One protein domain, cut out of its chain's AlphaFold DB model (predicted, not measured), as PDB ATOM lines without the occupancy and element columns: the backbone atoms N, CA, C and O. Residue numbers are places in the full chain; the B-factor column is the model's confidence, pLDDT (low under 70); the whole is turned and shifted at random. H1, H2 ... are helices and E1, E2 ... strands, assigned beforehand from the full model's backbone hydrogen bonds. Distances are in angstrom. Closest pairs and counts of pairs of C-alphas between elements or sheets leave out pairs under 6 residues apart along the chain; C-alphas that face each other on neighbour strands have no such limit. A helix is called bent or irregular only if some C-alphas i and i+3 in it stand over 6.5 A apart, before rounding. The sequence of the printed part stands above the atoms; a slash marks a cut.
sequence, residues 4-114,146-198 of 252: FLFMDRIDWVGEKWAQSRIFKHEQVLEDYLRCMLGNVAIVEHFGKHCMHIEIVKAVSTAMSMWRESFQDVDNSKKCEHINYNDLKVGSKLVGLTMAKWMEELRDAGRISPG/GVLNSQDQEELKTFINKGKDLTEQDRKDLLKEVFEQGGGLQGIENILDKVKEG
ATOM      1  N   PHE A   4     105.156  94.281  91.619       78.94
ATOM      2  CA  PHE A   4     103.926  93.553  91.915       78.94
ATOM      3  C   PHE A   4     102.675  94.407  91.675       78.94
ATOM      4  O   PHE A   4     101.732  93.929  91.057       78.94
ATOM      5  N   LEU A   5     102.694  95.693  92.052       83.81
ATOM      6  CA  LEU A   5     101.593  96.615  91.745       83.81
ATOM      7  C   LEU A   5     101.411  96.772  90.231       83.81
ATOM      8  O   LEU A   5     100.287  96.727  89.739       83.81
ATOM      9  N   PHE A   6     102.513  96.861  89.479       84.44
ATOM     10  CA  PHE A   6     102.457  96.883  88.018       84.44
ATOM     11  C   PHE A   6     101.823  95.604  87.446       84.44
ATOM     12  O   PHE A   6     100.959  95.693  86.574       84.44
ATOM     13  N   MET A   7     102.196  94.423  87.948       83.62
ATOM     14  CA  MET A   7     101.571  93.155  87.543       83.62
ATOM     15  C   MET A   7     100.070  93.120  87.870       83.62
ATOM     16  O   MET A   7      99.271  92.603  87.090       83.62
ATOM     17  N   ASP A   8      99.666  93.751  88.972       83.19
ATOM     18  CA  ASP A   8      98.276  93.828  89.426       83.19
ATOM     19  C   ASP A   8      97.465  94.960  88.756       83.19
ATOM     20  O   ASP A   8      96.301  95.174  89.095       83.19
ATOM     21  N   ARG A   9      98.031  95.634  87.739       86.06
ATOM     22  CA  ARG A   9      97.439  96.790  87.028       86.06
ATOM     23  C   ARG A   9      97.243  98.029  87.897       86.06
ATOM     24  O   ARG A   9      96.449  98.900  87.556       86.06
ATOM     25  N   ILE A  10      97.940  98.104  89.022       85.69
ATOM     26  CA  ILE A  10      97.873  99.219  89.956       85.69
ATOM     27  C   ILE A  10      98.989 100.198  89.595       85.69
ATOM     28  O   ILE A  10     100.172  99.955  89.837       85.69
ATOM     29  N   ASP A  11      98.588 101.320  89.011       83.56
ATOM     30  CA  ASP A  11      99.484 102.369  88.548       83.56
ATOM     31  C   ASP A  11      99.251 103.656  89.358       83.56
ATOM     32  O   ASP A  11      98.176 103.892  89.915       83.56
ATOM     33  N   TRP A  12     100.281 104.499  89.452       82.88
ATOM     34  CA  TRP A  12     100.169 105.813  90.087       82.88
ATOM     35  C   TRP A  12      99.668 106.827  89.057       82.88
ATOM     36  O   TRP A  12     100.430 107.264  88.191       82.88
ATOM     37  N   VAL A  13      98.383 107.181  89.126       81.75
ATOM     38  CA  VAL A  13      97.700 108.049  88.155       81.75
ATOM     39  C   VAL A  13      97.120 109.255  88.883       81.75
ATOM     40  O   VAL A  13      96.200 109.113  89.682       81.75
ATOM     41  N   GLY A  14      97.644 110.451  88.596       83.12
ATOM     42  CA  GLY A  14      97.131 111.696  89.181       83.12
ATOM     43  C   GLY A  14      97.161 111.697  90.712       83.12
ATOM     44  O   GLY A  14      96.135 111.944  91.335       83.12
ATOM     45  N   GLU A  15      98.316 111.360  91.296       87.00
ATOM     46  CA  GLU A  15      98.574 111.353  92.752       87.00
ATOM     47  C   GLU A  15      97.817 110.300  93.573       87.00
ATOM     48  O   GLU A  15      97.835 110.325  94.803       87.00
ATOM     49  N   LYS A  16      97.186 109.329  92.910       88.12
ATOM     50  CA  LYS A  16      96.554 108.189  93.572       88.12
ATOM     51  C   LYS A  16      96.924 106.879  92.897       88.12
ATOM     52  O   LYS A  16      97.141 106.816  91.687       88.12
ATOM     53  N   TRP A  17      96.958 105.813  93.689       85.00
ATOM     54  CA  TRP A  17      97.003 104.453  93.166       85.00
ATOM     55  C   TRP A  17      95.636 104.107  92.586       85.00
ATOM     56  O   TRP A  17      94.620 104.198  93.275       85.00
ATOM     57  N   ALA A  18      95.607 103.731  91.315       86.62
ATOM     58  CA  ALA A  18      94.388 103.343  90.632       86.62
ATOM     59  C   ALA A  18      94.656 102.159  89.712       86.62
ATOM     60  O   ALA A  18      95.753 102.006  89.170       86.62
ATOM     61  N   GLN A  19      93.629 101.337  89.508       85.19
ATOM     62  CA  GLN A  19      93.685 100.343  88.451       85.19
ATOM     63  C   GLN A  19      93.643 101.043  87.099       85.19
ATOM     64  O   GLN A  19      92.732 101.827  86.821       85.19
ATOM     65  N   SER A  20      94.632 100.763  86.261       84.06
ATOM     66  CA  SER A  20      94.746 101.351  84.936       84.06
ATOM     67  C   SER A  20      94.977 100.260  83.896       84.06
ATOM     68  O   SER A  20      95.628  99.247  84.159       84.06
ATOM     69  N   ARG A  21      94.388 100.445  82.714       82.44
ATOM     70  CA  ARG A  21      94.615  99.581  81.555       82.44
ATOM     71  C   ARG A  21      95.267 100.385  80.457       82.44
ATOM     72  O   ARG A  21      94.812 101.484  80.136       82.44
ATOM     73  N   ILE A  22      96.302  99.804  79.878       80.00
ATOM     74  CA  ILE A  22      97.004 100.367  78.730       80.00
ATOM     75  C   ILE A  22      96.230 100.012  77.456       80.00
ATOM     76  O   ILE A  22      96.014 100.871  76.601       80.00
ATOM     77  N   PHE A  23      95.740  98.773  77.355       79.12
ATOM     78  CA  PHE A  23      95.036  98.272  76.181       79.12
ATOM     79  C   PHE A  23      93.532  98.171  76.451       79.12
ATOM     80  O   PHE A  23      93.062  97.362  77.251       79.12
ATOM     81  N   LYS A  24      92.739  98.987  75.746       77.88
ATOM     82  CA  LYS A  24      91.277  99.040  75.935       77.88
ATOM     83  C   LYS A  24      90.562  97.752  75.507       77.88
ATOM     84  O   LYS A  24      89.572  97.378  76.131       77.88
ATOM     85  N   HIS A  25      91.064  97.075  74.474       80.62
ATOM     86  CA  HIS A  25      90.398  95.922  73.850       80.62
ATOM     87  C   HIS A  25      91.164  94.600  73.990       80.62
ATOM     88  O   HIS A  25      90.639  93.556  73.622       80.62
ATOM     89  N   GLU A  26      92.363  94.614  74.576       79.25
ATOM     90  CA  GLU A  26      93.258  93.450  74.606       79.25
ATOM     91  C   GLU A  26      93.681  93.109  76.038       79.25
ATOM     92  O   GLU A  26      94.856  93.032  76.382       79.25
ATOM     93  N   GLN A  27      92.690  92.911  76.908       82.56
ATOM     94  CA  GLN A  27      92.916  92.699  78.342       82.56
ATOM     95  C   GLN A  27      93.770  91.459  78.643       82.56
ATOM     96  O   GLN A  27      94.585  91.487  79.559       82.56
ATOM     97  N   VAL A  28      93.579  90.382  77.874       79.81
ATOM     98  CA  VAL A  28      94.336  89.130  78.027       79.81
ATOM     99  C   VAL A  28      95.797  89.335  77.633       79.81
ATOM    100  O   VAL A  28      96.689  88.894  78.356       79.81
ATOM    101  N   LEU A  29      96.044  90.048  76.529       78.31
ATOM    102  CA  LEU A  29      97.399  90.379  76.099       78.31
ATOM    103  C   LEU A  29      98.085  91.298  77.114       78.31
ATOM    104  O   LEU A  29      99.246  91.075  77.439       78.31
ATOM    105  N   GLU A  30      97.373  92.295  77.648       81.88
ATOM    106  CA  GLU A  30      97.914  93.179  78.682       81.88
ATOM    107  C   GLU A  30      98.347  92.399  79.923       81.88
ATOM    108  O   GLU A  30      99.470  92.574  80.395       81.88
ATOM    109  N   ASP A  31      97.471  91.533  80.439       82.19
ATOM    110  CA  ASP A  31      97.753  90.723  81.625       82.19
ATOM    111  C   ASP A  31      98.967  89.804  81.364       82.19
ATOM    112  O   ASP A  31      99.866  89.715  82.200       82.19
ATOM    113  N   TYR A  32      99.056  89.202  80.172       79.75
ATOM    114  CA  TYR A  32     100.195  88.380  79.752       79.75
ATOM    115  C   TYR A  32     101.511  89.177  79.680       79.75
ATOM    116  O   TYR A  32     102.525  88.767  80.250       79.75
ATOM    117  N   LEU A  33     101.499  90.349  79.037       80.19
ATOM    118  CA  LEU A  33     102.660  91.240  78.942       80.19
ATOM    119  C   LEU A  33     103.117  91.717  80.321       80.19
ATOM    120  O   LEU A  33     104.312  91.677  80.616       80.19
ATOM    121  N   ARG A  34     102.180  92.124  81.185       84.56
ATOM    122  CA  ARG A  34     102.470  92.535  82.564       84.56
ATOM    123  C   ARG A  34     103.057  91.382  83.378       84.56
ATOM    124  O   ARG A  34     104.027  91.608  84.099       84.56
ATOM    125  N   CYS A  35     102.548  90.156  83.221       82.44
ATOM    126  CA  CYS A  35     103.137  88.964  83.833       82.44
ATOM    127  C   CYS A  35     104.596  88.774  83.398       82.44
ATOM    128  O   CYS A  35     105.475  88.655  84.251       82.44
ATOM    129  N   MET A  36     104.880  88.766  82.092       81.50
ATOM    130  CA  MET A  36     106.247  88.578  81.586       81.50
ATOM    131  C   MET A  36     107.188  89.682  82.069       81.50
ATOM    132  O   MET A  36     108.247  89.396  82.621       81.50
ATOM    133  N   LEU A  37     106.779  90.942  81.934       82.81
ATOM    134  CA  LEU A  37     107.561  92.093  82.381       82.81
ATOM    135  C   LEU A  37     107.839  92.073  83.881       82.81
ATOM    136  O   LEU A  37     108.958  92.351  84.307       82.81
ATOM    137  N   GLY A  38     106.836  91.710  84.677       81.56
ATOM    138  CA  GLY A  38     106.991  91.575  86.116       81.56
ATOM    139  C   GLY A  38     108.017  90.509  86.491       81.56
ATOM    140  O   GLY A  38     108.893  90.761  87.315       81.56
ATOM    141  N   ASN A  39     107.970  89.348  85.831       77.25
ATOM    142  CA  ASN A  39     108.962  88.287  86.007       77.25
ATOM    143  C   ASN A  39     110.378  88.755  85.654       77.25
ATOM    144  O   ASN A  39     111.307  88.536  86.432       77.25
ATOM    145  N   VAL A  40     110.534  89.422  84.508       77.50
ATOM    146  CA  VAL A  40     111.828  89.944  84.053       77.50
ATOM    147  C   VAL A  40     112.400  90.930  85.069       77.50
ATOM    148  O   VAL A  40     113.536  90.759  85.508       77.50
ATOM    149  N   ALA A  41     111.598  91.900  85.513       80.56
ATOM    150  CA  ALA A  41     112.018  92.889  86.502       80.56
ATOM    151  C   ALA A  41     112.359  92.248  87.859       80.56
ATOM    152  O   ALA A  41     113.330  92.643  88.505       80.56
ATOM    153  N   ILE A  42     111.610  91.228  88.291       78.00
ATOM    154  CA  ILE A  42     111.922  90.478  89.513       78.00
ATOM    155  C   ILE A  42     113.266  89.750  89.387       78.00
ATOM    156  O   ILE A  42     114.077  89.821  90.310       78.00
ATOM    157  N   VAL A  43     113.533  89.072  88.268       75.12
ATOM    158  CA  VAL A  43     114.818  88.392  88.038       75.12
ATOM    159  C   VAL A  43     115.972  89.386  87.966       75.12
ATOM    160  O   VAL A  43     117.030  89.134  88.543       75.12
ATOM    161  N   GLU A  44     115.782  90.518  87.292       75.56
ATOM    162  CA  GLU A  44     116.814  91.545  87.162       75.56
ATOM    163  C   GLU A  44     117.220  92.117  88.527       75.56
ATOM    164  O   GLU A  44     118.417  92.207  88.830       75.56
ATOM    165  N   HIS A  45     116.237  92.438  89.374       74.94
ATOM    166  CA  HIS A  45     116.483  93.020  90.695       74.94
ATOM    167  C   HIS A  45     116.908  92.002  91.735       74.94
ATOM    168  O   HIS A  45     117.876  92.220  92.463       74.94
ATOM    169  N   PHE A  46     116.177  90.896  91.837       75.12
ATOM    170  CA  PHE A  46     116.336  89.964  92.944       75.12
ATOM    171  C   PHE A  46     117.197  88.761  92.587       75.12
ATOM    172  O   PHE A  46     117.818  88.214  93.490       75.12
ATOM    173  N   GLY A  47     117.337  88.379  91.313       72.50
ATOM    174  CA  GLY A  47     118.032  87.147  90.903       72.50
ATOM    175  C   GLY A  47     119.507  87.052  91.323       72.50
ATOM    176  O   GLY A  47     120.086  85.972  91.327       72.50
ATOM    177  N   LYS A  48     120.138  88.162  91.729       71.88
ATOM    178  CA  LYS A  48     121.512  88.178  92.272       71.88
ATOM    179  C   LYS A  48     121.596  87.807  93.762       71.88
ATOM    180  O   LYS A  48     122.690  87.536  94.264       71.88
ATOM    181  N   HIS A  49     120.470  87.809  94.471       73.12
ATOM    182  CA  HIS A  49     120.395  87.499  95.896       73.12
ATOM    183  C   HIS A  49     120.132  86.010  96.125       73.12
ATOM    184  O   HIS A  49     119.275  85.399  95.485       73.12
ATOM    185  N   CYS A  50     120.811  85.416  97.107       71.75
ATOM    186  CA  CYS A  50     120.599  83.996  97.425       71.75
ATOM    187  C   CYS A  50     119.218  83.714  98.000       71.75
ATOM    188  O   CYS A  50     118.697  82.616  97.850       71.75
ATOM    189  N   MET A  51     118.607  84.735  98.589       74.94
ATOM    190  CA  MET A  51     117.270  84.674  99.162       74.94
ATOM    191  C   MET A  51     116.216  85.213  98.188       74.94
ATOM    192  O   MET A  51     115.144  85.601  98.626       74.94
ATOM    193  N   HIS A  52     116.481  85.292  96.876       72.19
ATOM    194  CA  HIS A  52     115.540  85.894  95.918       72.19
ATOM    195  C   HIS A  52     114.146  85.256  95.956       72.19
ATOM    196  O   HIS A  52     113.150  85.972  95.905       72.19
ATOM    197  N   ILE A  53     114.071  83.931  96.122       71.62
ATOM    198  CA  ILE A  53     112.803  83.207  96.291       71.62
ATOM    199  C   ILE A  53     112.080  83.679  97.558       71.62
ATOM    200  O   ILE A  53     110.886  83.968  97.517       71.62
ATOM    201  N   GLU A  54     112.798  83.793  98.675       73.88
ATOM    202  CA  GLU A  54     112.238  84.224  99.962       73.88
ATOM    203  C   GLU A  54     111.814  85.693  99.927       73.88
ATOM    204  O   GLU A  54     110.732  86.025 100.403       73.88
ATOM    205  N   ILE A  55     112.614  86.559  99.298       72.88
ATOM    206  CA  ILE A  55     112.300  87.975  99.096       72.88
ATOM    207  C   ILE A  55     111.030  88.101  98.259       72.88
ATOM    208  O   ILE A  55     110.117  88.822  98.646       72.88
ATOM    209  N   VAL A  56     110.923  87.374  97.149       73.69
ATOM    210  CA  VAL A  56     109.725  87.430  96.306       73.69
ATOM    211  C   VAL A  56     108.505  86.887  97.039       73.69
ATOM    212  O   VAL A  56     107.441  87.502  96.966       73.69
ATOM    213  N   LYS A  57     108.645  85.795  97.799       75.00
ATOM    214  CA  LYS A  57     107.559  85.268  98.635       75.00
ATOM    215  C   LYS A  57     107.116  86.298  99.678       75.00
ATOM    216  O   LYS A  57     105.918  86.534  99.829       75.00
ATOM    217  N   ALA A  58     108.064  86.946 100.355       76.88
ATOM    218  CA  ALA A  58     107.787  87.972 101.354       76.88
ATOM    219  C   ALA A  58     107.101  89.199 100.740       76.88
ATOM    220  O   ALA A  58     106.078  89.646 101.256       76.88
ATOM    221  N   VAL A  59     107.602  89.706  99.608       72.62
ATOM    222  CA  VAL A  59     106.991  90.852  98.921       72.62
ATOM    223  C   VAL A  59     105.601  90.493  98.412       72.62
ATOM    224  O   VAL A  59     104.668  91.255  98.635       72.62
ATOM    225  N   SER A  60     105.414  89.324  97.802       74.75
ATOM    226  CA  SER A  60     104.090  88.899  97.347       74.75
ATOM    227  C   SER A  60     103.098  88.726  98.497       74.75
ATOM    228  O   SER A  60     101.925  89.043  98.329       74.75
ATOM    229  N   THR A  61     103.556  88.266  99.666       78.38
ATOM    230  CA  THR A  61     102.723  88.198 100.877       78.38
ATOM    231  C   THR A  61     102.356  89.602 101.356       78.38
ATOM    232  O   THR A  61     101.200  89.878 101.642       78.38
ATOM    233  N   ALA A  62     103.305  90.539 101.379       78.00
ATOM    234  CA  ALA A  62     103.005  91.930 101.719       78.00
ATOM    235  C   ALA A  62     102.027  92.580 100.718       78.00
ATOM    236  O   ALA A  62     101.225  93.432 101.093       78.00
ATOM    237  N   MET A  63     102.078  92.169  99.449       73.75
ATOM    238  CA  MET A  63     101.175  92.643  98.402       73.75
ATOM    239  C   MET A  63      99.773  92.041  98.485       73.75
ATOM    240  O   MET A  63      98.848  92.676  97.986       73.75
ATOM    241  N   SER A  64      99.560  90.896  99.144       75.19
ATOM    242  CA  SER A  64      98.204  90.350  99.308       75.19
ATOM    243  C   SER A  64      97.308  91.304 100.104       75.19
ATOM    244  O   SER A  64      96.194  91.579  99.678       75.19
ATOM    245  N   MET A  65      97.839  91.923 101.165       76.75
ATOM    246  CA  MET A  65      97.130  92.957 101.936       76.75
ATOM    247  C   MET A  65      96.750  94.174 101.076       76.75
ATOM    248  O   MET A  65      95.684  94.769 101.237       76.75
ATOM    249  N   TRP A  66      97.614  94.546 100.125       72.62
ATOM    250  CA  TRP A  66      97.302  95.603  99.162       72.62
ATOM    251  C   TRP A  66      96.201  95.164  98.193       72.62
ATOM    252  O   TRP A  66      95.276  95.931  97.952       72.62
ATOM    253  N   ARG A  67      96.241  93.933  97.678       75.38
ATOM    254  CA  ARG A  67      95.210  93.399  96.766       75.38
ATOM    255  C   ARG A  67      93.826  93.350  97.403       75.38
ATOM    256  O   ARG A  67      92.864  93.750  96.751       75.38
ATOM    257  N   GLU A  68      93.743  92.953  98.670       79.25
ATOM    258  CA  GLU A  68      92.496  92.975  99.448       79.25
ATOM    259  C   GLU A  68      91.888  94.388  99.476       79.25
ATOM    260  O   GLU A  68      90.683  94.567  99.302       79.25
ATOM    261  N   SER A  69      92.734  95.421  99.575       76.25
ATOM    262  CA  SER A  69      92.302  96.827  99.558       76.25
ATOM    263  C   SER A  69      91.809  97.310  98.182       76.25
ATOM    264  O   SER A  69      91.073  98.292  98.107       76.25
ATOM    265  N   PHE A  70      92.183  96.629  97.092       73.81
ATOM    266  CA  PHE A  70      91.810  96.959  95.707       73.81
ATOM    267  C   PHE A  70      90.785  95.982  95.098       73.81
ATOM    268  O   PHE A  70      90.705  95.863  93.874       73.81
ATOM    269  N   GLN A  71      89.972  95.322  95.934       70.62
ATOM    270  CA  GLN A  71      88.885  94.416  95.521       70.62
ATOM    271  C   GLN A  71      89.355  93.183  94.717       70.62
ATOM    272  O   GLN A  71      88.777  92.843  93.686       70.62
ATOM    273  N   ASP A  72      90.385  92.488  95.209       62.00
ATOM    274  CA  ASP A  72      90.700  91.095  94.836       62.00
ATOM    275  C   ASP A  72      91.053  90.822  93.363       62.00
ATOM    276  O   ASP A  72      90.925  89.704  92.854       62.00
ATOM    277  N   VAL A  73      91.607  91.809  92.658       63.50
ATOM    278  CA  VAL A  73      92.252  91.532  91.368       63.50
ATOM    279  C   VAL A  73      93.622  90.896  91.613       63.50
ATOM    280  O   VAL A  73      94.659  91.553  91.581       63.50
ATOM    281  N   ASP A  74      93.624  89.587  91.842       67.81
ATOM    282  CA  ASP A  74      94.841  88.785  91.912       67.81
ATOM    283  C   ASP A  74      95.289  88.381  90.499       67.81
ATOM    284  O   ASP A  74      95.095  87.251  90.044       67.81
ATOM    285  N   ASN A  75      95.875  89.329  89.764       66.94
ATOM    286  CA  ASN A  75      96.431  89.022  88.443       66.94
ATOM    287  C   ASN A  75      97.658  88.110  88.538       66.94
ATOM    288  O   ASN A  75      98.012  87.483  87.542       66.94
ATOM    289  N   SER A  76      98.278  87.967  89.714       64.31
ATOM    290  CA  SER A  76      99.385  87.023  89.873       64.31
ATOM    291  C   SER A  76      98.953  85.572  89.650       64.31
ATOM    292  O   SER A  76      99.717  84.808  89.060       64.31
ATOM    293  N   LYS A  77      97.693  85.229  89.962       69.69
ATOM    294  CA  LYS A  77      97.086  83.941  89.584       69.69
ATOM    295  C   LYS A  77      96.926  83.773  88.080       69.69
ATOM    296  O   LYS A  77      97.031  82.670  87.566       69.69
ATOM    297  N   LYS A  78      96.736  84.851  87.319       70.19
ATOM    298  CA  LYS A  78      96.695  84.748  85.850       70.19
ATOM    299  C   LYS A  78      98.051  84.372  85.267       70.19
ATOM    300  O   LYS A  78      98.102  83.746  84.213       70.19
ATOM    301  N   CYS A  79      99.133  84.694  85.975       72.19
ATOM    302  CA  CYS A  79     100.463  84.230  85.612       72.19
ATOM    303  C   CYS A  79     100.689  82.739  85.947       72.19
ATOM    304  O   CYS A  79     101.656  82.177  85.442       72.19
ATOM    305  N   GLU A  80      99.836  82.081  86.756       70.75
ATOM    306  CA  GLU A  80      99.972  80.650  87.112       70.75
ATOM    307  C   GLU A  80      99.834  79.724  85.907       70.75
ATOM    308  O   GLU A  80     100.458  78.667  85.859       70.75
ATOM    309  N   HIS A  81      99.019  80.119  84.929       66.50
ATOM    310  CA  HIS A  81      98.748  79.308  83.744       66.50
ATOM    311  C   HIS A  81      99.785  79.486  82.636       66.50
ATOM    312  O   HIS A  81      99.749  78.754  81.646       66.50
ATOM    313  N   ILE A  82     100.706  80.442  82.782       68.25
ATOM    314  CA  ILE A  82     101.784  80.634  81.817       68.25
ATOM    315  C   ILE A  82     102.802  79.527  82.062       68.25
ATOM    316  O   ILE A  82     103.418  79.451  83.129       68.25
ATOM    317  N   ASN A  83     102.957  78.640  81.079       71.19
ATOM    318  CA  ASN A  83     103.894  77.541  81.215       71.19
ATOM    319  C   ASN A  83     105.339  78.085  81.280       71.19
ATOM    320  O   ASN A  83     105.647  79.191  80.825       71.19
ATOM    321  N   TYR A  84     106.239  77.291  81.860       71.56
ATOM    322  CA  TYR A  84     107.643  77.662  82.033       71.56
ATOM    323  C   TYR A  84     108.317  78.137  80.734       71.56
ATOM    324  O   TYR A  84     109.061  79.121  80.730       71.56
ATOM    325  N   ASN A  85     108.045  77.435  79.634       73.75
ATOM    326  CA  ASN A  85     108.666  77.679  78.340       73.75
ATOM    327  C   ASN A  85     108.146  78.977  77.711       73.75
ATOM    328  O   ASN A  85     108.946  79.781  77.246       73.75
ATOM    329  N   ASP A  86     106.842  79.239  77.780       76.56
ATOM    330  CA  ASP A  86     106.213  80.478  77.318       76.56
ATOM    331  C   ASP A  86     106.792  81.669  78.072       76.56
ATOM    332  O   ASP A  86     107.166  82.674  77.466       76.56
ATOM    333  N   LEU A  87     106.944  81.534  79.395       73.69
ATOM    334  CA  LEU A  87     107.554  82.578  80.202       73.69
ATOM    335  C   LEU A  87     109.022  82.781  79.827       73.69
ATOM    336  O   LEU A  87     109.461  83.924  79.738       73.69
ATOM    337  N   LYS A  88     109.785  81.710  79.591       78.50
ATOM    338  CA  LYS A  88     111.187  81.791  79.165       78.50
ATOM    339  C   LYS A  88     111.315  82.515  77.824       78.50
ATOM    340  O   LYS A  88     112.049  83.497  77.736       78.50
ATOM    341  N   VAL A  89     110.594  82.066  76.799       83.12
ATOM    342  CA  VAL A  89     110.612  82.657  75.449       83.12
ATOM    343  C   VAL A  89     110.123  84.101  75.489       83.12
ATOM    344  O   VAL A  89     110.788  85.008  74.986       83.12
ATOM    345  N   GLY A  90     109.000  84.329  76.162       79.62
ATOM    346  CA  GLY A  90     108.410  85.642  76.350       79.62
ATOM    347  C   GLY A  90     109.336  86.609  77.082       79.62
ATOM    348  O   GLY A  90     109.539  87.729  76.625       79.62
ATOM    349  N   SER A  91     109.990  86.160  78.156       79.31
ATOM    350  CA  SER A  91     110.958  86.963  78.913       79.31
ATOM    351  C   SER A  91     112.166  87.347  78.064       79.31
ATOM    352  O   SER A  91     112.620  88.484  78.150       79.31
ATOM    353  N   LYS A  92     112.674  86.447  77.211       83.56
ATOM    354  CA  LYS A  92     113.770  86.753  76.275       83.56
ATOM    355  C   LYS A  92     113.357  87.814  75.254       83.56
ATOM    356  O   LYS A  92     114.087  88.781  75.049       83.56
ATOM    357  N   LEU A  93     112.176  87.662  74.651       83.38
ATOM    358  CA  LEU A  93     111.644  88.610  73.669       83.38
ATOM    359  C   LEU A  93     111.392  89.990  74.289       83.38
ATOM    360  O   LEU A  93     111.786  91.016  73.731       83.38
ATOM    361  N   VAL A  94     110.773  90.016  75.466       83.06
ATOM    362  CA  VAL A  94     110.540  91.232  76.251       83.06
ATOM    363  C   VAL A  94     111.866  91.862  76.673       83.06
ATOM    364  O   VAL A  94     112.057  93.060  76.496       83.06
ATOM    365  N   GLY A  95     112.819  91.062  77.156       80.50
ATOM    366  CA  GLY A  95     114.164  91.505  77.506       80.50
ATOM    367  C   GLY A  95     114.869  92.189  76.336       80.50
ATOM    368  O   GLY A  95     115.415  93.271  76.511       80.50
ATOM    369  N   LEU A  96     114.785  91.624  75.128       81.25
ATOM    370  CA  LEU A  96     115.347  92.229  73.917       81.25
ATOM    371  C   LEU A  96     114.661  93.532  73.510       81.25
ATOM    372  O   LEU A  96     115.317  94.517  73.178       81.25
ATOM    373  N   THR A  97     113.333  93.528  73.474       77.25
ATOM    374  CA  THR A  97     112.558  94.622  72.872       77.25
ATOM    375  C   THR A  97     112.373  95.790  73.837       77.25
ATOM    376  O   THR A  97     112.352  96.950  73.415       77.25
ATOM    377  N   MET A  98     112.330  95.501  75.139       76.88
ATOM    378  CA  MET A  98     112.032  96.456  76.204       76.88
ATOM    379  C   MET A  98     113.241  96.779  77.097       76.88
ATOM    380  O   MET A  98     113.079  97.517  78.063       76.88
ATOM    381  N   ALA A  99     114.459  96.325  76.765       76.62
ATOM    382  CA  ALA A  99     115.687  96.660  77.506       76.62
ATOM    383  C   ALA A  99     115.857  98.169  77.759       76.62
ATOM    384  O   ALA A  99     116.141  98.587  78.879       76.62
ATOM    385  N   LYS A 100     115.640  98.991  76.722       71.12
ATOM    386  CA  LYS A 100     115.731 100.461  76.825       71.12
ATOM    387  C   LYS A 100     114.651 101.038  77.738       71.12
ATOM    388  O   LYS A 100     114.938 101.912  78.538       71.12
ATOM    389  N   TRP A 101     113.431 100.508  77.658       69.62
ATOM    390  CA  TRP A 101     112.342 100.936  78.533       69.62
ATOM    391  C   TRP A 101     112.627 100.585  80.001       69.62
ATOM    392  O   TRP A 101     112.412 101.411  80.883       69.62
ATOM    393  N   MET A 102     113.183  99.399  80.274       68.38
ATOM    394  CA  MET A 102     113.608  99.012  81.625       68.38
ATOM    395  C   MET A 102     114.736  99.908  82.159       68.38
ATOM    396  O   MET A 102     114.713 100.295  83.328       68.38
ATOM    397  N   GLU A 103     115.680 100.305  81.305       72.38
ATOM    398  CA  GLU A 103     116.736 101.264  81.649       72.38
ATOM    399  C   GLU A 103     116.180 102.660  81.955       72.38
ATOM    400  O   GLU A 103     116.479 103.213  83.010       72.38
ATOM    401  N   GLU A 104     115.285 103.181  81.115       67.75
ATOM    402  CA  GLU A 104     114.609 104.463  81.347       67.75
ATOM    403  C   GLU A 104     113.808 104.458  82.656       67.75
ATOM    404  O   GLU A 104     113.826 105.430  83.414       67.75
ATOM    405  N   LEU A 105     113.130 103.352  82.974       64.56
ATOM    406  CA  LEU A 105     112.414 103.208  84.239       64.56
ATOM    407  C   LEU A 105     113.353 103.191  85.451       64.56
ATOM    408  O   LEU A 105     112.999 103.737  86.502       64.56
ATOM    409  N   ARG A 106     114.531 102.577  85.328       67.69
ATOM    410  CA  ARG A 106     115.557 102.583  86.376       67.69
ATOM    411  C   ARG A 106     116.119 103.986  86.578       67.69
ATOM    412  O   ARG A 106     116.151 104.466  87.709       67.69
ATOM    413  N   ASP A 107     116.507 104.647  85.496       71.25
ATOM    414  CA  ASP A 107     117.140 105.967  85.529       71.25
ATOM    415  C   ASP A 107     116.157 107.046  86.016       71.25
ATOM    416  O   ASP A 107     116.535 107.960  86.747       71.25
ATOM    417  N   ALA A 108     114.860 106.883  85.732       66.81
ATOM    418  CA  ALA A 108     113.793 107.714  86.289       66.81
ATOM    419  C   ALA A 108     113.485 107.431  87.777       66.81
ATOM    420  O   ALA A 108     112.513 107.970  88.314       66.81
ATOM    421  N   GLY A 109     114.222 106.529  88.437       61.56
ATOM    422  CA  GLY A 109     113.957 106.088  89.812       61.56
ATOM    423  C   GLY A 109     112.618 105.358  89.978       61.56
ATOM    424  O   GLY A 109     112.180 105.079  91.096       61.56
ATOM    425  N   ARG A 110     111.940 105.035  88.867       59.34
ATOM    426  CA  ARG A 110     110.652 104.341  88.863       59.34
ATOM    427  C   ARG A 110     110.833 102.858  89.113       59.34
ATOM    428  O   ARG A 110     109.926 102.256  89.658       59.34
ATOM    429  N   ILE A 111     111.979 102.271  88.820       55.31
ATOM    430  CA  ILE A 111     112.346 100.940  89.302       55.31
ATOM    431  C   ILE A 111     113.592 101.125  90.164       55.31
ATOM    432  O   ILE A 111     114.720 101.038  89.694       55.31
ATOM    433  N   SER A 112     113.388 101.441  91.443       50.44
ATOM    434  CA  SER A 112     114.499 101.502  92.389       50.44
ATOM    435  C   SER A 112     114.811 100.078  92.859       50.44
ATOM    436  O   SER A 112     113.861  99.341  93.154       50.44
ATOM    437  N   PRO A 113     116.080  99.627  92.899       50.62
ATOM    438  CA  PRO A 113     116.452  98.454  93.680       50.62
ATOM    439  C   PRO A 113     116.041  98.779  95.099       50.62
ATOM    440  O   PRO A 113     116.641  99.640  95.739       50.62
ATOM    441  N   GLY A 114     114.910  98.213  95.521       46.84
ATOM    442  CA  GLY A 114     114.344  98.522  96.818       46.84
ATOM    443  C   GLY A 114     115.461  98.406  97.839       46.84
ATOM    444  O   GLY A 114     116.170  97.403  97.863       46.84
ATOM    445  N   GLY A 146     110.036  81.863  91.192       53.19
ATOM    446  CA  GLY A 146     110.572  80.510  91.368       53.19
ATOM    447  C   GLY A 146     110.594  79.688  90.079       53.19
ATOM    448  O   GLY A 146     110.978  78.521  90.111       53.19
ATOM    449  N   VAL A 147     110.115  80.257  88.973       61.03
ATOM    450  CA  VAL A 147     109.942  79.552  87.704       61.03
ATOM    451  C   VAL A 147     111.265  79.545  86.937       61.03
ATOM    452  O   VAL A 147     111.735  78.460  86.611       61.03
ATOM    453  N   LEU A 148     111.955  80.681  86.752       66.38
ATOM    454  CA  LEU A 148     113.248  80.731  86.041       66.38
ATOM    455  C   LEU A 148     114.411  80.199  86.896       66.38
ATOM    456  O   LEU A 148     114.792  80.813  87.895       66.38
ATOM    457  N   ASN A 149     115.014  79.081  86.476       73.38
ATOM    458  CA  ASN A 149     116.237  78.569  87.095       73.38
ATOM    459  C   ASN A 149     117.445  79.483  86.802       73.38
ATOM    460  O   ASN A 149     117.391  80.367  85.948       73.38
ATOM    461  N   SER A 150     118.565  79.254  87.492       76.25
ATOM    462  CA  SER A 150     119.774  80.080  87.367       76.25
ATOM    463  C   SER A 150     120.308  80.208  85.937       76.25
ATOM    464  O   SER A 150     120.788  81.275  85.571       76.25
ATOM    465  N   GLN A 151     120.237  79.148  85.126       79.75
ATOM    466  CA  GLN A 151     120.710  79.195  83.744       79.75
ATOM    467  C   GLN A 151     119.829  80.130  82.915       79.75
ATOM    468  O   GLN A 151     120.341  80.992  82.208       79.75
ATOM    469  N   ASP A 152     118.513  80.016  83.059       81.00
ATOM    470  CA  ASP A 152     117.565  80.850  82.324       81.00
ATOM    471  C   ASP A 152     117.605  82.316  82.756       81.00
ATOM    472  O   ASP A 152     117.408  83.207  81.931       81.00
ATOM    473  N   GLN A 153     117.945  82.588  84.017       79.62
ATOM    474  CA  GLN A 153     118.219  83.950  84.477       79.62
ATOM    475  C   GLN A 153     119.465  84.547  83.796       79.62
ATOM    476  O   GLN A 153     119.440  85.712  83.398       79.62
ATOM    477  N   GLU A 154     120.545  83.777  83.624       82.75
ATOM    478  CA  GLU A 154     121.743  84.234  82.898       82.75
ATOM    479  C   GLU A 154     121.480  84.413  81.394       82.75
ATOM    480  O   GLU A 154     121.937  85.389  80.787       82.75
ATOM    481  N   GLU A 155     120.685  83.525  80.789       84.31
ATOM    482  CA  GLU A 155     120.225  83.718  79.412       84.31
ATOM    483  C   GLU A 155     119.406  85.001  79.285       84.31
ATOM    484  O   GLU A 155     119.694  85.825  78.419       84.31
ATOM    485  N   LEU A 156     118.434  85.221  80.171       83.12
ATOM    486  CA  LEU A 156     117.616  86.429  80.171       83.12
ATOM    487  C   LEU A 156     118.471  87.697  80.301       83.12
ATOM    488  O   LEU A 156     118.285  88.633  79.527       83.12
ATOM    489  N   LYS A 157     119.456  87.721  81.209       81.94
ATOM    490  CA  LYS A 157     120.411  88.840  81.321       81.94
ATOM    491  C   LYS A 157     121.166  89.079  80.015       81.94
ATOM    492  O   LYS A 157     121.346  90.226  79.612       81.94
ATOM    493  N   THR A 158     121.584  88.008  79.344       86.62
ATOM    494  CA  THR A 158     122.251  88.089  78.036       86.62
ATOM    495  C   THR A 158     121.350  88.769  77.005       86.62
ATOM    496  O   THR A 158     121.801  89.660  76.286       86.62
ATOM    497  N   PHE A 159     120.067  88.407  76.971       85.31
ATOM    498  CA  PHE A 159     119.081  89.023  76.087       85.31
ATOM    499  C   PHE A 159     118.792  90.483  76.439       85.31
ATOM    500  O   PHE A 159     118.780  91.316  75.538       85.31
ATOM    501  N   ILE A 160     118.638  90.827  77.721       81.75
ATOM    502  CA  ILE A 160     118.472  92.223  78.159       81.75
ATOM    503  C   ILE A 160     119.657  93.069  77.684       81.75
ATOM    504  O   ILE A 160     119.457  94.114  77.072       81.75
ATOM    505  N   ASN A 161     120.889  92.600  77.903       84.50
ATOM    506  CA  ASN A 161     122.090  93.324  77.488       84.50
ATOM    507  C   ASN A 161     122.154  93.498  75.967       84.50
ATOM    508  O   ASN A 161     122.343  94.612  75.495       84.50
ATOM    509  N   LYS A 162     121.908  92.435  75.192       86.19
ATOM    510  CA  LYS A 162     121.859  92.528  73.725       86.19
ATOM    511  C   LYS A 162     120.753  93.454  73.228       86.19
ATOM    512  O   LYS A 162     120.950  94.153  72.241       86.19
ATOM    513  N   GLY A 163     119.610  93.485  73.912       84.12
ATOM    514  CA  GLY A 163     118.495  94.374  73.601       84.12
ATOM    515  C   GLY A 163     118.864  95.855  73.694       84.12
ATOM    516  O   GLY A 163     118.337  96.666  72.933       84.12
ATOM    517  N   LYS A 164     119.806  96.215  74.577       84.19
ATOM    518  CA  LYS A 164     120.329  97.588  74.683       84.19
ATOM    519  C   LYS A 164     121.084  98.015  73.431       84.19
ATOM    520  O   LYS A 164     120.931  99.153  72.998       84.19
ATOM    521  N   ASP A 165     121.817  97.084  72.830       86.56
ATOM    522  CA  ASP A 165     122.607  97.322  71.621       86.56
ATOM    523  C   ASP A 165     121.760  97.319  70.338       86.56
ATOM    524  O   ASP A 165     122.262  97.671  69.270       86.56
ATOM    525  N   LEU A 166     120.490  96.897  70.407       84.44
ATOM    526  CA  LEU A 166     119.585  96.919  69.257       84.44
ATOM    527  C   LEU A 166     119.050  98.327  69.007       84.44
ATOM    528  O   LEU A 166     118.487  98.964  69.911       84.44
ATOM    529  N   THR A 167     119.127  98.764  67.750       89.00
ATOM    530  CA  THR A 167     118.471  99.996  67.306       89.00
ATOM    531  C   THR A 167     116.949  99.850  67.374       89.00
ATOM    532  O   THR A 167     116.402  98.747  67.419       89.00
ATOM    533  N   GLU A 168     116.217 100.966  67.370       83.94
ATOM    534  CA  GLU A 168     114.748 100.910  67.324       83.94
ATOM    535  C   GLU A 168     114.233 100.211  66.060       83.94
ATOM    536  O   GLU A 168     113.203  99.539  66.110       83.94
ATOM    537  N   GLN A 169     114.959 100.337  64.946       84.38
ATOM    538  CA  GLN A 169     114.625  99.654  63.702       84.38
ATOM    539  C   GLN A 169     114.838  98.142  63.828       84.38
ATOM    540  O   GLN A 169     113.922  97.389  63.510       84.38
ATOM    541  N   ASP A 170     115.965  97.700  64.396       86.94
ATOM    542  CA  ASP A 170     116.228  96.272  64.634       86.94
ATOM    543  C   ASP A 170     115.145  95.630  65.499       86.94
ATOM    544  O   ASP A 170     114.712  94.514  65.232       86.94
ATOM    545  N   ARG A 171     114.668  96.337  66.532       85.88
ATOM    546  CA  ARG A 171     113.597  95.836  67.406       85.88
ATOM    547  C   ARG A 171     112.269  95.712  66.673       85.88
ATOM    548  O   ARG A 171     111.541  94.750  66.905       85.88
ATOM    549  N   LYS A 172     111.946  96.671  65.800       84.31
ATOM    550  CA  LYS A 172     110.746  96.608  64.953       84.31
ATOM    551  C   LYS A 172     110.831  95.445  63.976       84.31
ATOM    552  O   LYS A 172     109.857  94.712  63.844       84.31
ATOM    553  N   ASP A 173     111.982  95.261  63.337       87.56
ATOM    554  CA  ASP A 173     112.201  94.165  62.396       87.56
ATOM    555  C   ASP A 173     112.177  92.806  63.107       87.56
ATOM    556  O   ASP A 173     111.572  91.869  62.593       87.56
ATOM    557  N   LEU A 174     112.725  92.723  64.324       86.75
ATOM    558  CA  LEU A 174     112.651  91.542  65.184       86.75
ATOM    559  C   LEU A 174     111.207  91.194  65.538       86.75
ATOM    560  O   LEU A 174     110.784  90.060  65.338       86.75
ATOM    561  N   LEU A 175     110.443  92.166  66.043       85.19
ATOM    562  CA  LEU A 175     109.032  91.965  66.374       85.19
ATOM    563  C   LEU A 175     108.234  91.551  65.142       85.19
ATOM    564  O   LEU A 175     107.445  90.616  65.209       85.19
ATOM    565  N   LYS A 176     108.466  92.217  64.011       84.88
ATOM    566  CA  LYS A 176     107.825  91.881  62.746       84.88
ATOM    567  C   LYS A 176     108.139  90.445  62.330       84.88
ATOM    568  O   LYS A 176     107.212  89.713  62.016       84.88
ATOM    569  N   GLU A 177     109.401  90.024  62.377       85.19
ATOM    570  CA  GLU A 177     109.794  88.651  62.038       85.19
ATOM    571  C   GLU A 177     109.169  87.630  62.996       85.19
ATOM    572  O   GLU A 177     108.676  86.596  62.551       85.19
ATOM    573  N   VAL A 178     109.102  87.951  64.290       83.88
ATOM    574  CA  VAL A 178     108.408  87.136  65.295       83.88
ATOM    575  C   VAL A 178     106.920  87.013  64.977       83.88
ATOM    576  O   VAL A 178     106.390  85.916  65.077       83.88
ATOM    577  N   PHE A 179     106.237  88.077  64.553       80.75
ATOM    578  CA  PHE A 179     104.821  88.000  64.174       80.75
ATOM    579  C   PHE A 179     104.595  87.292  62.830       80.75
ATOM    580  O   PHE A 179     103.609  86.577  62.679       80.75
ATOM    581  N   GLU A 180     105.495  87.468  61.860       82.19
ATOM    582  CA  GLU A 180     105.381  86.878  60.518       82.19
ATOM    583  C   GLU A 180     105.729  85.382  60.496       82.19
ATOM    584  O   GLU A 180     105.094  84.613  59.778       82.19
ATOM    585  N   GLN A 181     106.725  84.953  61.276       75.12
ATOM    586  CA  GLN A 181     107.139  83.547  61.378       75.12
ATOM    587  C   GLN A 181     106.488  82.815  62.566       75.12
ATOM    588  O   GLN A 181     106.525  81.586  62.635       75.12
ATOM    589  N   GLY A 182     105.901  83.551  63.514       58.41
ATOM    590  CA  GLY A 182     105.458  83.063  64.823       58.41
ATOM    591  C   GLY A 182     104.121  82.339  64.843       58.41
ATOM    592  O   GLY A 182     103.263  82.654  65.660       58.41
ATOM    593  N   GLY A 183     103.963  81.307  64.015       56.81
ATOM    594  CA  GLY A 183     102.877  80.340  64.204       56.81
ATOM    595  C   GLY A 183     103.037  79.479  65.471       56.81
ATOM    596  O   GLY A 183     102.074  78.857  65.909       56.81
ATOM    597  N   GLY A 184     104.231  79.435  66.081       74.25
ATOM    598  CA  GLY A 184     104.491  78.660  67.299       74.25
ATOM    599  C   GLY A 184     105.805  79.016  68.004       74.25
ATOM    600  O   GLY A 184     106.684  79.654  67.425       74.25
ATOM    601  N   LEU A 185     105.940  78.568  69.259       77.44
ATOM    602  CA  LEU A 185     107.065  78.871  70.164       77.44
ATOM    603  C   LEU A 185     108.444  78.585  69.555       77.44
ATOM    604  O   LEU A 185     109.349  79.401  69.693       77.44
ATOM    605  N   GLN A 186     108.585  77.480  68.818       81.31
ATOM    606  CA  GLN A 186     109.852  77.083  68.193       81.31
ATOM    607  C   GLN A 186     110.368  78.124  67.188       81.31
ATOM    608  O   GLN A 186     111.568  78.362  67.092       81.31
ATOM    609  N   GLY A 187     109.463  78.757  66.432       84.56
ATOM    610  CA  GLY A 187     109.835  79.803  65.478       84.56
ATOM    611  C   GLY A 187     110.395  81.030  66.190       84.56
ATOM    612  O   GLY A 187     111.413  81.581  65.776       84.56
ATOM    613  N   ILE A 188     109.775  81.398  67.314       84.25
ATOM    614  CA  ILE A 188     110.231  82.503  68.158       84.25
ATOM    615  C   ILE A 188     111.599  82.176  68.768       84.25
ATOM    616  O   ILE A 188     112.497  83.009  68.707       84.25
ATOM    617  N   GLU A 189     111.796  80.965  69.294       84.81
ATOM    618  CA  GLU A 189     113.089  80.528  69.841       84.81
ATOM    619  C   GLU A 189     114.219  80.614  68.815       84.81
ATOM    620  O   GLU A 189     115.247  81.222  69.101       84.81
ATOM    621  N   ASN A 190     113.995  80.121  67.596       87.69
ATOM    622  CA  ASN A 190     114.997  80.183  66.532       87.69
ATOM    623  C   ASN A 190     115.402  81.630  66.195       87.69
ATOM    624  O   ASN A 190     116.566  81.905  65.906       87.69
ATOM    625  N   ILE A 191     114.452  82.572  66.216       86.69
ATOM    626  CA  ILE A 191     114.734  83.998  65.999       86.69
ATOM    627  C   ILE A 191     115.552  84.566  67.166       86.69
ATOM    628  O   ILE A 191     116.542  85.267  66.948       86.69
ATOM    629  N   LEU A 192     115.172  84.243  68.402       86.44
ATOM    630  CA  LEU A 192     115.890  84.683  69.597       86.44
ATOM    631  C   LEU A 192     117.328  84.141  69.625       86.44
ATOM    632  O   LEU A 192     118.247  84.887  69.964       86.44
ATOM    633  N   ASP A 193     117.550  82.894  69.220       88.44
ATOM    634  CA  ASP A 193     118.886  82.298  69.188       88.44
ATOM    635  C   ASP A 193     119.807  83.001  68.179       88.44
ATOM    636  O   ASP A 193     120.932  83.347  68.543       88.44
ATOM    637  N   LYS A 194     119.309  83.405  67.000       89.06
ATOM    638  CA  LYS A 194     120.080  84.260  66.066       89.06
ATOM    639  C   LYS A 194     120.537  85.563  66.723       89.06
ATOM    640  O   LYS A 194     121.674  86.007  66.548       89.06
ATOM    641  N   VAL A 195     119.665  86.199  67.511       86.88
ATOM    642  CA  VAL A 195     120.031  87.417  68.253       86.88
ATOM    643  C   VAL A 195     121.083  87.099  69.319       86.88
ATOM    644  O   VAL A 195     122.068  87.833  69.455       86.88
ATOM    645  N   LYS A 196     120.925  85.990  70.054       87.25
ATOM    646  CA  LYS A 196     121.876  85.510  71.070       87.25
ATOM    647  C   LYS A 196     123.252  85.189  70.483       87.25
ATOM    648  O   LYS A 196     124.258  85.499  71.116       87.25
ATOM    649  N   GLU A 197     123.318  84.683  69.265       89.75
ATOM    650  CA  GLU A 197     124.570  84.365  68.567       89.75
ATOM    651  C   GLU A 197     125.192  85.594  67.887       89.75
ATOM    652  O   GLU A 197     126.371  85.600  67.555       89.75
ATOM    653  N   GLY A 198     124.444  86.702  67.796       85.81
ATOM    654  CA  GLY A 198     124.908  87.928  67.138       85.81
ATOM    655  C   GLY A 198     124.761  87.885  65.617       85.81
ATOM    656  O   GLY A 198     125.257  88.777  64.936       85.81
TER     657      GLY A 198
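This is residues 4 to 114 and 146 to 198 of the 252 residues of the protein "SICA_alpha domain-containing protein" of Plasmodium fragile (UniProt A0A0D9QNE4). One long helix, H2, runs through the middle of a helical body; H3 folds back from its end to make a V with it, and H5a crosses it on another side, with H6 side by side with H5a and the helical hairpin of H7 and H8 packing through H8 on that pair. The short H1 and H4 also pack on H2, a small two-strand hairpin of E1 and E2 lies far from the middle, and after a bend the arm H5b turns off, where residues 104 to 109 stick out. The printed part has 164 residues, with eight named helices and two named strands in the order H1, E1, E2, H2, H3, H4, H5, H6, H7, H8; the sheet is E1 - E2, antiparallel, and the class is mostly helix. The whole is compact and rounded, with a radius of gyration of the C-alphas of 16.1 A and spans of 45 by 40 by 32 A.

Find C-alpha 4 at (103.926, 93.553, 91.915), where H1, residues 4 to 7, begins. Next come E1, residues 10 to 13, and E2, residues 16 to 19. H2, residues 27 to 46, runs 27.7 A from C-alpha 27 at (92.916, 92.699, 78.342). H3, residues 52 to 69, is 25.9 A long, and H4, residues 75 to 81, follows; H4 is neither bent nor irregular, but only just, as C-alphas 78 and 81 are 6.2 A apart. H5, residues 84 to 107, was assigned as one helix by its hydrogen bonds but is bent: C-alphas 97 and 100 are 7.7 A apart. Its arms are H5a, residues 84 to 97, 19.9 A long, and H5b, residues 100 to 107. Beyond the cut find H6, residues 150 to 165, 23.5 A long, then H7, residues 168 to 181, 19.9 A long, and H8, residues 185 to 197, 18.4 A long and ending at C-alpha 197 (124.570, 84.365, 68.567).

Start at H2, the hub, which touches five other helices. H1 touches it, the closest C-alphas being those of Met 7 and Arg 34, 5.1 A apart. H2 and H3, a helical hairpin, touch near their link, with C-alphas 46 and 52 closest at 5.1 A, and run opposite ways at a steep tilt of 43 degrees. H4 touches H2 about perpendicular, at 87 degrees, closest at C-alphas 35 and 79, 5.7 A. H5a touches H2 about perpendicular too, at 82 degrees, closest at C-alphas 36 and 91, 5.7 A. H5a and H6 touch with 20 pairs of C-alphas within 8 A, Leu 96 and Gly 163 closest at 3.8 A, and run the same way at a shallow tilt of 22 degrees. H8 touches H5a, closest at C-alphas 89 and 189, 6.5 A. H7 and H8, a helical hairpin, touch at C-alphas 178 and 188, 5.7 A, at a shallow tilt of 33 degrees, only just short of steep. H5b stands about perpendicular to H5a, at 78 degrees, and touches no helix. In the hairpin of E1 and E2, N 11 and O 18 are within hydrogen-bond range at 2.9 A, as are N 18 and O 11 at 2.9 A. Every O i to N i+4 pair is within hydrogen-bond range in H2, H5a, H5b, H7 and H8, against 12 of 14 in H3, 11 of 12 in H6 and 1 of 3 in H4, where 3 of 4 O i to N i+3 pairs are; H1 is too short for an i+4 pair.

The two C-alphas farthest apart are those of Ser 69 and Gly 198, at 46.8 A. Residues 115 to 145 are not printed, and C-alphas 114 and 146 are 19.2 A apart across that cut. Of the links printed whole, E2 to H2 is short and the others are tight. The mean pLDDT of the printed part is 77.4; look for values under 70 at residues 72 to 77, 108 to 114 and 146 to 148, among others.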